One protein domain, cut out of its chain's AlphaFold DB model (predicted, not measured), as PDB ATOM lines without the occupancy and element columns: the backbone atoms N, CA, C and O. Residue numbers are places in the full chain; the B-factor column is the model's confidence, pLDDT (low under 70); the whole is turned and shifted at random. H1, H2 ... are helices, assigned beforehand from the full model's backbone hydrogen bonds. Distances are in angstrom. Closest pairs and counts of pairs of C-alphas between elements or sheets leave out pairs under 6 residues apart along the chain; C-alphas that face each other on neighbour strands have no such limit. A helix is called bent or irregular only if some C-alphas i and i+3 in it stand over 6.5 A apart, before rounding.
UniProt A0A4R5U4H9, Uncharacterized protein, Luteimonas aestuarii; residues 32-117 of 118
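This is residues 32 to 117 of the 118 residues of an uncharacterized protein of Luteimonas aestuarii (UniProt A0A4R5U4H9). Look for a rod of helices with H1 in the middle: H2 folds back along it, H3 continues past H1's beginning, and long, kinked H4 runs along another side of H1. The 86 printed residues hold four named helices, H1 to H4 in order, and no named strand: all helix. The whole is only just compact, close to loose (radius of gyration of the C-alphas 13.9 A), spanning 44 by 21 by 18 A.

Find C-alpha 33 at (-3.453, -25.641, 0.746); H1, residues 33 to 52, runs 28.6 A. H2 is residues 60 to 74, H3 77 to 87. H4, residues 91 to 115, ends at (2.558, -26.975, 24.432); it is irregular, C-alphas 92 and 95 being 8.0 A apart.

H1 and H2 form a hairpin, closest C-alphas Tyr 52 and Ser 61, 5.1 A. H4 touches H1 with residues 102 to 113 alone, closest C-alphas Val 106 and Ala 43, 6.3 A. O i to N i+4 pairs are within hydrogen-bond range throughout H1 and H3, 9 of 11 in H2, 17 of 21 in H4.

The printed part has no cut.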
ATOM      1  N   SER A  32      -1.566 -22.984  -2.058       95.81
ATOM      2  CA  SER A  32      -0.782 -23.376  -0.881       95.81
ATOM      3  C   SER A  32      -1.434 -24.454  -0.012       95.81
ATOM      4  O   SER A  32      -0.742 -25.052   0.816       95.81
ATOM      5  N   LEU A  33      -2.732 -24.747  -0.171       95.88
ATOM      6  CA  LEU A  33      -3.453 -25.641   0.746       95.88
ATOM      7  C   LEU A  33      -2.824 -27.038   0.811       95.88
ATOM      8  O   LEU A  33      -2.681 -27.604   1.898       95.88
ATOM      9  N   TYR A  34      -2.419 -27.586  -0.333       95.06
ATOM     10  CA  TYR A  34      -1.764 -28.893  -0.392       95.06
ATOM     11  C   TYR A  34      -0.384 -28.878   0.270       95.06
ATOM     12  O   TYR A  34      -0.043 -29.824   0.984       95.06
ATOM     13  N   ALA A  35       0.382 -27.798   0.096       96.56
ATOM     14  CA  ALA A  35       1.688 -27.641   0.727       96.56
ATOM     15  C   ALA A  35       1.557 -27.549   2.255       96.56
ATOM     16  O   ALA A  35       2.264 -28.257   2.970       96.56
ATOM     17  N   VAL A  36       0.604 -26.756   2.758       98.00
ATOM     18  CA  VAL A  36       0.335 -26.619   4.200       98.00
ATOM     19  C   VAL A  36      -0.110 -27.945   4.809       98.00
ATOM     20  O   VAL A  36       0.449 -28.359   5.822       98.00
ATOM     21  N   ASN A  37      -1.070 -28.647   4.194       97.38
ATOM     22  CA  ASN A  37      -1.540 -29.940   4.706       97.38
ATOM     23  C   ASN A  37      -0.425 -30.989   4.729       97.38
ATOM     24  O   ASN A  37      -0.246 -31.678   5.734       97.38
ATOM     25  N   SER A  38       0.348 -31.084   3.647       97.88
ATOM     26  CA  SER A  38       1.455 -32.038   3.558       97.88
ATOM     27  C   SER A  38       2.515 -31.734   4.613       97.88
ATOM     28  O   SER A  38       2.894 -32.618   5.377       97.88
ATOM     29  N   ALA A  39       2.921 -30.466   4.736       98.19
ATOM     30  CA  ALA A  39       3.877 -30.036   5.749       98.19
ATOM     31  C   ALA A  39       3.373 -30.300   7.176       98.19
ATOM     32  O   ALA A  39       4.146 -30.741   8.022       98.19
ATOM     33  N   ALA A  40       2.082 -30.083   7.442       98.38
ATOM     34  CA  ALA A  40       1.478 -30.314   8.751       98.38
ATOM     35  C   ALA A  40       1.539 -31.792   9.158       98.38
ATOM     36  O   ALA A  40       1.962 -32.124  10.266       98.38
ATOM     37  N   ILE A  41       1.155 -32.685   8.242       98.12
ATOM     38  CA  ILE A  41       1.186 -34.132   8.464       98.12
ATOM     39  C   ILE A  41       2.631 -34.611   8.633       98.12
ATOM     40  O   ILE A  41       2.924 -35.334   9.585       98.12
ATOM     41  N   SER A  42       3.548 -34.176   7.763       98.31
ATOM     42  CA  SER A  42       4.968 -34.524   7.862       98.31
ATOM     43  C   SER A  42       5.600 -34.024   9.163       98.31
ATOM     44  O   SER A  42       6.365 -34.757   9.790       98.31
ATOM     45  N   ALA A  43       5.254 -32.819   9.623       98.38
ATOM     46  CA  ALA A  43       5.713 -32.297  10.908       98.38
ATOM     47  C   ALA A  43       5.177 -33.138  12.077       98.38
ATOM     48  O   ALA A  43       5.947 -33.540  12.941       98.38
ATOM     49  N   ALA A  44       3.887 -33.488  12.072       98.38
ATOM     50  CA  ALA A  44       3.294 -34.342  13.102       98.38
ATOM     51  C   ALA A  44       3.955 -35.732  13.162       98.38
ATOM     52  O   ALA A  44       4.271 -36.227  14.245       98.38
ATOM     53  N   MET A  45       4.201 -36.355  12.005       98.44
ATOM     54  CA  MET A  45       4.899 -37.642  11.928       98.44
ATOM     55  C   MET A  45       6.325 -37.534  12.470       98.44
ATOM     56  O   MET A  45       6.707 -38.304  13.349       98.44
ATOM     57  N   THR A  46       7.103 -36.569  11.979       98.25
ATOM     58  CA  THR A  46       8.518 -36.423  12.357       98.25
ATOM     59  C   THR A  46       8.688 -36.032  13.822       98.25
ATOM     60  O   THR A  46       9.552 -36.601  14.484       98.25
ATOM     61  N   TYR A  47       7.827 -35.167  14.368       98.38
ATOM     62  CA  TYR A  47       7.802 -34.835  15.795       98.38
ATOM     63  C   TYR A  47       7.606 -36.090  16.659       98.38
ATOM     64  O   TYR A  47       8.392 -36.376  17.564       98.38
ATOM     65  N   CYS A  48       6.587 -36.894  16.343       98.31
ATOM     66  CA  CYS A  48       6.295 -38.114  17.092       98.31
ATOM     67  C   CYS A  48       7.383 -39.180  16.926       98.31
ATOM     68  O   CYS A  48       7.731 -39.860  17.895       98.31
ATOM     69  N   MET A  49       7.958 -39.294  15.727       98.38
ATOM     70  CA  MET A  49       9.051 -40.223  15.460       98.38
ATOM     71  C   MET A  49      10.335 -39.848  16.194       98.38
ATOM     72  O   MET A  49      11.002 -40.726  16.734       98.38
ATOM     73  N   ALA A  50      10.656 -38.557  16.268       98.06
ATOM     74  CA  ALA A  50      11.816 -38.072  17.007       98.06
ATOM     75  C   ALA A  50      11.713 -38.389  18.506       98.06
ATOM     76  O   ALA A  50      12.713 -38.719  19.138       98.06
ATOM     77  N   LYS A  51      10.502 -38.329  19.075       97.06
ATOM     78  CA  LYS A  51      10.275 -38.561  20.508       97.06
ATOM     79  C   LYS A  51      10.140 -40.038  20.888       97.06
ATOM     80  O   LYS A  51      10.572 -40.432  21.969       97.06
ATOM     81  N   TYR A  52       9.511 -40.850  20.039       97.75
ATOM     82  CA  TYR A  52       9.098 -42.215  20.392       97.75
ATOM     83  C   TYR A  52       9.642 -43.311  19.466       97.75
ATOM     84  O   TYR A  52       9.325 -44.482  19.676       97.75
ATOM     85  N   GLY A  53      10.448 -42.960  18.464       97.12
ATOM     86  CA  GLY A  53      10.976 -43.895  17.476       97.12
ATOM     87  C   GLY A  53      10.020 -44.147  16.299       97.12
ATOM     88  O   GLY A  53       9.089 -43.375  16.066       97.12
ATOM     89  N   PRO A  54      10.243 -45.215  15.514       97.56
ATOM     90  CA  PRO A  54       9.531 -45.450  14.258       97.56
ATOM     91  C   PRO A  54       8.001 -45.414  14.381       97.56
ATOM     92  O   PRO A  54       7.421 -45.953  15.326       97.56
ATOM     93  N   LEU A  55       7.338 -44.802  13.394       96.31
ATOM     94  CA  LEU A  55       5.879 -44.766  13.305       96.31
ATOM     95  C   LEU A  55       5.374 -46.075  12.695       96.31
ATOM     96  O   LEU A  55       5.238 -46.213  11.484       96.31
ATOM     97  N   THR A  56       5.127 -47.052  13.560       96.88
ATOM     98  CA  THR A  56       4.521 -48.342  13.207       96.88
ATOM     99  C   THR A  56       3.183 -48.523  13.917       96.88
ATOM    100  O   THR A  56       2.923 -47.904  14.955       96.88
ATOM    101  N   THR A  57       2.305 -49.361  13.367       94.69
ATOM    102  CA  THR A  57       0.998 -49.662  13.967       94.69
ATOM    103  C   THR A  57       1.158 -50.159  15.406       94.69
ATOM    104  O   THR A  57       1.955 -51.053  15.672       94.69
ATOM    105  N   GLY A  58       0.416 -49.560  16.342       95.00
ATOM    106  CA  GLY A  58       0.467 -49.898  17.772       95.00
ATOM    107  C   GLY A  58       1.638 -49.288  18.554       95.00
ATOM    108  O   GLY A  58       1.687 -49.417  19.775       95.00
ATOM    109  N   SER A  59       2.568 -48.589  17.895       97.75
ATOM    110  CA  SER A  59       3.688 -47.926  18.574       97.75
ATOM    111  C   SER A  59       3.257 -46.698  19.388       97.75
ATOM    112  O   SER A  59       2.228 -46.063  19.133       97.75
ATOM    113  N   ARG A  60       4.121 -46.277  20.322       97.88
ATOM    114  CA  ARG A  60       3.979 -44.987  21.026       97.88
ATOM    115  C   ARG A  60       3.971 -43.798  20.058       97.88
ATOM    116  O   ARG A  60       3.255 -42.827  20.295       97.88
ATOM    117  N   SER A  61       4.721 -43.894  18.960       97.75
ATOM    118  CA  SER A  61       4.752 -42.878  17.904       97.75
ATOM    119  C   SER A  61       3.406 -42.772  17.178       97.75
ATOM    120  O   SER A  61       2.904 -41.668  16.987       97.75
ATOM    121  N   ALA A  62       2.735 -43.895  16.892       98.06
ATOM    122  CA  ALA A  62       1.385 -43.889  16.320       98.06
ATOM    123  C   ALA A  62       0.343 -43.264  17.269       98.06
ATOM    124  O   ALA A  62      -0.489 -42.468  16.832       98.06
ATOM    125  N   ALA A  63       0.422 -43.553  18.574       97.88
ATOM    126  CA  ALA A  63      -0.445 -42.923  19.575       97.88
ATOM    127  C   ALA A  63      -0.189 -41.408  19.708       97.88
ATOM    128  O   ALA A  63      -1.125 -40.622  19.872       97.88
ATOM    129  N   CYS A  64       1.071 -40.974  19.616       98.19
ATOM    130  CA  CYS A  64       1.416 -39.556  19.509       98.19
ATOM    131  C   CYS A  64       0.822 -38.932  18.244       98.19
ATOM    132  O   CYS A  64       0.136 -37.920  18.343       98.19
ATOM    133  N   PHE A  65       1.006 -39.557  17.078       98.12
ATOM    134  CA  PHE A  65       0.534 -39.023  15.803       98.12
ATOM    135  C   PHE A  65      -0.991 -38.888  15.768       98.12
ATOM    136  O   PHE A  65      -1.509 -37.875  15.304       98.12
ATOM    137  N   SER A  66      -1.723 -39.850  16.340       96.81
ATOM    138  CA  SER A  66      -3.178 -39.744  16.487       96.81
ATOM    139  C   SER A  66      -3.595 -38.511  17.294       96.81
ATOM    140  O   SER A  66      -4.553 -37.843  16.920       96.81
ATOM    141  N   ARG A  67      -2.877 -38.185  18.375       97.12
ATOM    142  CA  ARG A  67      -3.135 -36.973  19.171       97.12
ATOM    143  C   ARG A  67      -2.697 -35.706  18.434       97.12
ATOM    144  O   ARG A  67      -3.430 -34.725  18.438       97.12
ATOM    145  N   ALA A  68      -1.562 -35.746  17.735       97.50
ATOM    146  CA  ALA A  68      -1.081 -34.639  16.910       97.50
ATOM    147  C   ALA A  68      -2.086 -34.258  15.816       97.50
ATOM    148  O   ALA A  68      -2.302 -33.077  15.572       97.50
ATOM    149  N   ARG A  69      -2.766 -35.236  15.202       95.69
ATOM    150  CA  ARG A  69      -3.826 -34.977  14.215       95.69
ATOM    151  C   ARG A  69      -5.012 -34.195  14.781       95.69
ATOM    152  O   ARG A  69      -5.602 -33.421  14.035       95.69
ATOM    153  N   ASN A  70      -5.330 -34.356  16.065       94.12
ATOM    154  CA  ASN A  70      -6.360 -33.540  16.711       94.12
ATOM    155  C   ASN A  70      -5.886 -32.088  16.840       94.12
ATOM    156  O   ASN A  70      -6.623 -31.179  16.488       94.12
ATOM    157  N   VAL A  71      -4.616 -31.874  17.209       95.19
ATOM    158  CA  VAL A  71      -4.014 -30.529  17.224       95.19
ATOM    159  C   VAL A  71      -4.061 -29.884  15.835       95.19
ATOM    160  O   VAL A  71      -4.344 -28.697  15.723       95.19
ATOM    161  N   LEU A  72      -3.835 -30.653  14.761       94.81
ATOM    162  CA  LEU A  72      -3.922 -30.135  13.390       94.81
ATOM    163  C   LEU A  72      -5.314 -29.605  13.030       94.81
ATOM    164  O   LEU A  72      -5.398 -28.626  12.289       94.81
ATOM    165  N   ALA A  73      -6.381 -30.240  13.527       91.12
ATOM    166  CA  ALA A  73      -7.752 -29.817  13.253       91.12
ATOM    167  C   ALA A  73      -8.029 -28.411  13.813       91.12
ATOM    168  O   ALA A  73      -8.648 -27.596  13.134       91.12
ATOM    169  N   ASP A  74      -7.473 -28.109  14.986       92.12
ATOM    170  CA  ASP A  74      -7.650 -26.823  15.668       92.12
ATOM    171  C   ASP A  74      -6.610 -25.768  15.244       92.12
ATOM    172  O   ASP A  74      -6.771 -24.577  15.507       92.12
ATOM    173  N   PHE A  75      -5.535 -26.169  14.555       92.62
ATOM    174  CA  PHE A  75      -4.430 -25.270  14.200       92.62
ATOM    175  C   PHE A  75      -4.759 -24.278  13.069       92.62
ATOM    176  O   PHE A  75      -3.939 -23.411  12.760       92.62
ATOM    177  N   GLY A  76      -5.929 -24.386  12.432       93.38
ATOM    178  CA  GLY A  76      -6.380 -23.451  11.393       93.38
ATOM    179  C   GLY A  76      -5.575 -23.546  10.092       93.38
ATOM    180  O   GLY A  76      -5.031 -22.553   9.595       93.38
ATOM    181  N   LEU A  77      -5.422 -24.763   9.552       94.81
ATOM    182  CA  LEU A  77      -4.609 -25.009   8.350       94.81
ATOM    183  C   LEU A  77      -5.126 -24.253   7.119       94.81
ATOM    184  O   LEU A  77      -4.326 -23.768   6.318       94.81
ATOM    185  N   ARG A  78      -6.451 -24.120   6.980       94.06
ATOM    186  CA  ARG A  78      -7.072 -23.414   5.852       94.06
ATOM    187  C   ARG A  78      -6.849 -21.909   5.944       94.06
ATOM    188  O   ARG A  78      -6.479 -21.285   4.959       94.06
ATOM    189  N   GLU A  79      -7.019 -21.318   7.118       93.94
ATOM    190  CA  GLU A  79      -6.782 -19.891   7.337       93.94
ATOM    191  C   GLU A  79      -5.318 -19.535   7.062       93.94
ATOM    192  O   GLU A  79      -5.015 -18.503   6.458       93.94
ATOM    193  N   LYS A  80      -4.395 -20.417   7.463       95.50
ATOM    194  CA  LYS A  80      -2.965 -20.262   7.182       95.50
ATOM    195  C   LYS A  80      -2.661 -20.387   5.693       95.50
ATOM    196  O   LYS A  80      -1.904 -19.563   5.191       95.50
ATOM    197  N   SER A  81      -3.265 -21.344   4.985       96.81
ATOM    198  CA  SER A  81      -3.078 -21.460   3.534       96.81
ATOM    199  C   SER A  81      -3.591 -20.213   2.812       96.81
ATOM    200  O   SER A  81      -2.865 -19.610   2.036       96.81
ATOM    201  N   VAL A  82      -4.788 -19.729   3.159       95.88
ATOM    202  CA  VAL A  82      -5.346 -18.497   2.575       95.88
ATOM    203  C   VAL A  82      -4.418 -17.303   2.805       95.88
ATOM    204  O   VAL A  82      -4.174 -16.529   1.882       95.88
ATOM    205  N   ARG A  83      -3.845 -17.163   4.006       95.81
ATOM    206  CA  ARG A  83      -2.866 -16.104   4.287       95.81
ATOM    207  C   ARG A  83      -1.605 -16.245   3.434       95.81
ATOM    208  O   ARG A  83      -1.094 -15.246   2.945       95.81
ATOM    209  N   ILE A  84      -1.099 -17.463   3.259       97.12
ATOM    210  CA  ILE A  84       0.068 -17.721   2.408       97.12
ATOM    211  C   ILE A  84      -0.252 -17.386   0.953       97.12
ATOM    212  O   ILE A  84       0.562 -16.735   0.316       97.12
ATOM    213  N   ASP A  85      -1.429 -17.748   0.442       96.38
ATOM    214  CA  ASP A  85      -1.846 -17.411  -0.926       96.38
ATOM    215  C   ASP A  85      -1.952 -15.890  -1.130       96.38
ATOM    216  O   ASP A  85      -1.571 -15.370  -2.176       96.38
ATOM    217  N   GLN A  86      -2.424 -15.160  -0.114       95.88
ATOM    218  CA  GLN A  86      -2.484 -13.695  -0.133       95.88
ATOM    219  C   GLN A  86      -1.087 -13.059  -0.144       95.88
ATOM    220  O   GLN A  86      -0.853 -12.110  -0.893       95.88
ATOM    221  N   THR A  87      -0.163 -13.585   0.665       96.44
ATOM    222  CA  THR A  87       1.231 -13.119   0.737       96.44
ATOM    223  C   THR A  87       2.017 -13.486  -0.524       96.44
ATOM    224  O   THR A  87       2.755 -12.669  -1.069       96.44
ATOM    225  N   CYS A  88       1.846 -14.712  -1.009       96.56
ATOM    226  CA  CYS A  88       2.550 -15.298  -2.142       96.56
ATOM    227  C   CYS A  88       1.644 -15.331  -3.372       96.56
ATOM    228  O   CYS A  88       1.349 -16.388  -3.916       96.56
ATOM    229  N   ASN A  89       1.198 -14.162  -3.822       95.12
ATOM    230  CA  ASN A  89       0.221 -14.055  -4.907       95.12
ATOM    231  C   ASN A  89       0.838 -13.976  -6.317       95.12
ATOM    232  O   ASN A  89       0.106 -14.062  -7.300       95.12
ATOM    233  N   ASN A  90       2.163 -13.822  -6.442       95.88
ATOM    234  CA  ASN A  90       2.848 -13.778  -7.734       95.88
ATOM    235  C   ASN A  90       3.147 -15.207  -8.232       95.88
ATOM    236  O   ASN A  90       4.038 -15.853  -7.672       95.88
ATOM    237  N   PRO A  91       2.511 -15.682  -9.322       94.19
ATOM    238  CA  PRO A  91       2.703 -17.047  -9.810       94.19
ATOM    239  C   PRO A  91       4.157 -17.359 -10.192       94.19
ATOM    240  O   PRO A  91       4.643 -18.454  -9.926       94.19
ATOM    241  N   SER A  92       4.884 -16.385 -10.755       97.44
ATOM    242  CA  SER A  92       6.284 -16.562 -11.179       97.44
ATOM    243  C   SER A  92       7.269 -16.715 -10.014       97.44
ATOM    244  O   SER A  92       8.352 -17.262 -10.190       97.44
ATOM    245  N   GLN A  93       6.890 -16.248  -8.821       97.06
ATOM    246  CA  GLN A  93       7.717 -16.276  -7.610       97.06
ATOM    247  C   GLN A  93       7.120 -17.173  -6.521       97.06
ATOM    248  O   GLN A  93       7.640 -17.217  -5.405       97.06
ATOM    249  N   PHE A  94       6.035 -17.891  -6.831       96.12
ATOM    250  CA  PHE A  94       5.233 -18.609  -5.848       96.12
ATOM    251  C   PHE A  94       6.074 -19.582  -5.025       96.12
ATOM    252  O   PHE A  94       6.093 -19.487  -3.803       96.12
ATOM    253  N   ASN A  95       6.844 -20.452  -5.687       95.88
ATOM    254  CA  ASN A  95       7.673 -21.463  -5.021       95.88
ATOM    255  C   ASN A  95       8.760 -20.843  -4.128       95.88
ATOM    256  O   ASN A  95       8.999 -21.310  -3.012       95.88
ATOM    257  N   THR A  96       9.387 -19.759  -4.588       97.88
ATOM    258  CA  THR A  96      10.385 -19.015  -3.809       97.88
ATOM    259  C   THR A  96       9.754 -18.371  -2.575       97.88
ATOM    260  O   THR A  96      10.348 -18.393  -1.500       97.88
ATOM    261  N   CYS A  97       8.534 -17.840  -2.705       98.19
ATOM    262  CA  CYS A  97       7.804 -17.196  -1.616       98.19
ATOM    263  C   CYS A  97       7.236 -18.197  -0.597       98.19
ATOM    264  O   CYS A  97       7.393 -18.007   0.608       98.19
ATOM    265  N   ILE A  98       6.602 -19.283  -1.056       97.75
ATOM    266  CA  ILE A  98       5.919 -20.246  -0.180       97.75
ATOM    267  C   ILE A  98       6.898 -21.054   0.674       97.75
ATOM    268  O   ILE A  98       6.584 -21.396   1.810       97.75
ATOM    269  N   THR A  99       8.098 -21.342   0.171       97.50
ATOM    270  CA  THR A  99       9.093 -22.162   0.881       97.50
ATOM    271  C   THR A  99       9.405 -21.642   2.298       97.50
ATOM    272  O   THR A  99       9.245 -22.403   3.260       97.50
ATOM    273  N   PRO A 100       9.793 -20.365   2.499       97.75
ATOM    274  CA  PRO A 100      10.019 -19.832   3.841       97.75
ATOM    275  C   PRO A 100       8.734 -19.702   4.676       97.75
ATOM    276  O   PRO A 100       8.811 -19.820   5.901       97.75
ATOM    277  N   GLU A 101       7.563 -19.500   4.060       98.31
ATOM    278  CA  GLU A 101       6.274 -19.516   4.773       98.31
ATOM    279  C   GLU A 101       5.977 -20.894   5.374       98.31
ATOM    280  O   GLU A 101       5.634 -21.002   6.552       98.31
ATOM    281  N   ILE A 102       6.189 -21.964   4.602       98.38
ATOM    282  CA  ILE A 102       6.037 -23.342   5.080       98.38
ATOM    283  C   ILE A 102       7.051 -23.650   6.188       98.38
ATOM    284  O   ILE A 102       6.692 -24.264   7.192       98.38
ATOM    285  N   GLY A 103       8.294 -23.173   6.067       97.88
ATOM    286  CA  GLY A 103       9.296 -23.307   7.130       97.88
ATOM    287  C   GLY A 103       8.845 -22.670   8.451       97.88
ATOM    288  O   GLY A 103       8.864 -23.321   9.498       97.88
ATOM    289  N   ARG A 104       8.362 -21.421   8.406       98.00
ATOM    290  CA  ARG A 104       7.798 -20.727   9.580       98.00
ATOM    291  C   ARG A 104       6.583 -21.456  10.149       98.00
ATOM    292  O   ARG A 104       6.465 -21.596  11.367       98.00
ATOM    293  N   PHE A 105       5.702 -21.932   9.275       98.06
ATOM    294  CA  PHE A 105       4.529 -22.713   9.644       98.06
ATOM    295  C   PHE A 105       4.906 -23.975  10.434       98.06
ATOM    296  O   PHE A 105       4.358 -24.198  11.513       98.06
ATOM    297  N   VAL A 106       5.873 -24.759   9.947       98.12
ATOM    298  CA  VAL A 106       6.332 -25.991  10.612       98.12
ATOM    299  C   VAL A 106       6.961 -25.696  11.975       98.12
ATOM    300  O   VAL A 106       6.692 -26.412  12.938       98.12
ATOM    301  N   ILE A 107       7.756 -24.628  12.094       98.06
ATOM    302  CA  ILE A 107       8.335 -24.208  13.382       98.06
ATOM    303  C   ILE A 107       7.227 -23.883  14.390       98.06
ATOM    304  O   ILE A 107       7.246 -24.386  15.515       98.06
ATOM    305  N   ALA A 108       6.238 -23.083  13.982       97.12
ATOM    306  CA  ALA A 108       5.114 -22.720  14.839       97.12
ATOM    307  C   ALA A 108       4.286 -23.945  15.255       97.12
ATOM    308  O   ALA A 108       3.853 -24.041  16.401       97.12
ATOM    309  N   LEU A 109       4.090 -24.892  14.336       97.62
ATOM    310  CA  LEU A 109       3.338 -26.112  14.596       97.62
ATOM    311  C   LEU A 109       4.063 -27.049  15.577       97.62
ATOM    312  O   LEU A 109       3.442 -27.561  16.503       97.62
ATOM    313  N   ASN A 110       5.381 -27.219  15.441       97.56
ATOM    314  CA  ASN A 110       6.177 -27.998  16.396       97.56
ATOM    315  C   ASN A 110       6.138 -27.403  17.810       97.56
ATOM    316  O   ASN A 110       6.048 -28.142  18.790       97.56
ATOM    317  N   ALA A 111       6.167 -26.072  17.925       97.25
ATOM    318  CA  ALA A 111       5.991 -25.409  19.213       97.25
ATOM    319  C   ALA A 111       4.611 -25.710  19.818       97.25
ATOM    320  O   ALA A 111       4.503 -25.910  21.026       97.25
ATOM    321  N   GLU A 112       3.566 -25.787  18.990       97.12
ATOM    322  CA  GLU A 112       2.225 -26.144  19.447       97.12
ATOM    323  C   GLU A 112       2.152 -27.591  19.946       97.12
ATOM    324  O   GLU A 112       1.645 -27.827  21.038       97.12
ATOM    325  N   PHE A 113       2.750 -28.552  19.237       97.44
ATOM    326  CA  PHE A 113       2.850 -29.932  19.728       97.44
ATOM    327  C   PHE A 113       3.524 -30.022  21.105       97.44
ATOM    328  O   PHE A 113       3.054 -30.762  21.971       97.44
ATOM    329  N   GLY A 114       4.571 -29.220  21.327       96.12
ATOM    330  CA  GLY A 114       5.235 -29.108  22.625       96.12
ATOM    331  C   GLY A 114       4.313 -28.581  23.730       96.12
ATOM    332  O   GLY A 114       4.268 -29.167  24.813       96.12
ATOM    333  N   LYS A 115       3.530 -27.526  23.463       96.62
ATOM    334  CA  LYS A 115       2.558 -26.975  24.432       96.62
ATOM    335  C   LYS A 115       1.461 -27.973  24.797       96.62
ATOM    336  O   LYS A 115       1.051 -28.033  25.950       96.62
ATOM    337  N   GLN A 116       1.017 -28.764  23.825       93.81
ATOM    338  CA  GLN A 116      -0.014 -29.790  24.000       93.81
ATOM    339  C   GLN A 116       0.513 -31.046  24.723       93.81
ATOM    340  O   GLN A 116      -0.228 -32.007  24.931       93.81
ATOM    341  N   GLY A 117       1.797 -31.068  25.105       91.81
ATOM    342  CA  GLY A 117       2.394 -32.170  25.856       91.81
ATOM    343  C   GLY A 117       2.489 -33.479  25.065       91.81
ATOM    344  O   GLY A 117       2.499 -34.559  25.665       91.81
TER     345      GLY A 117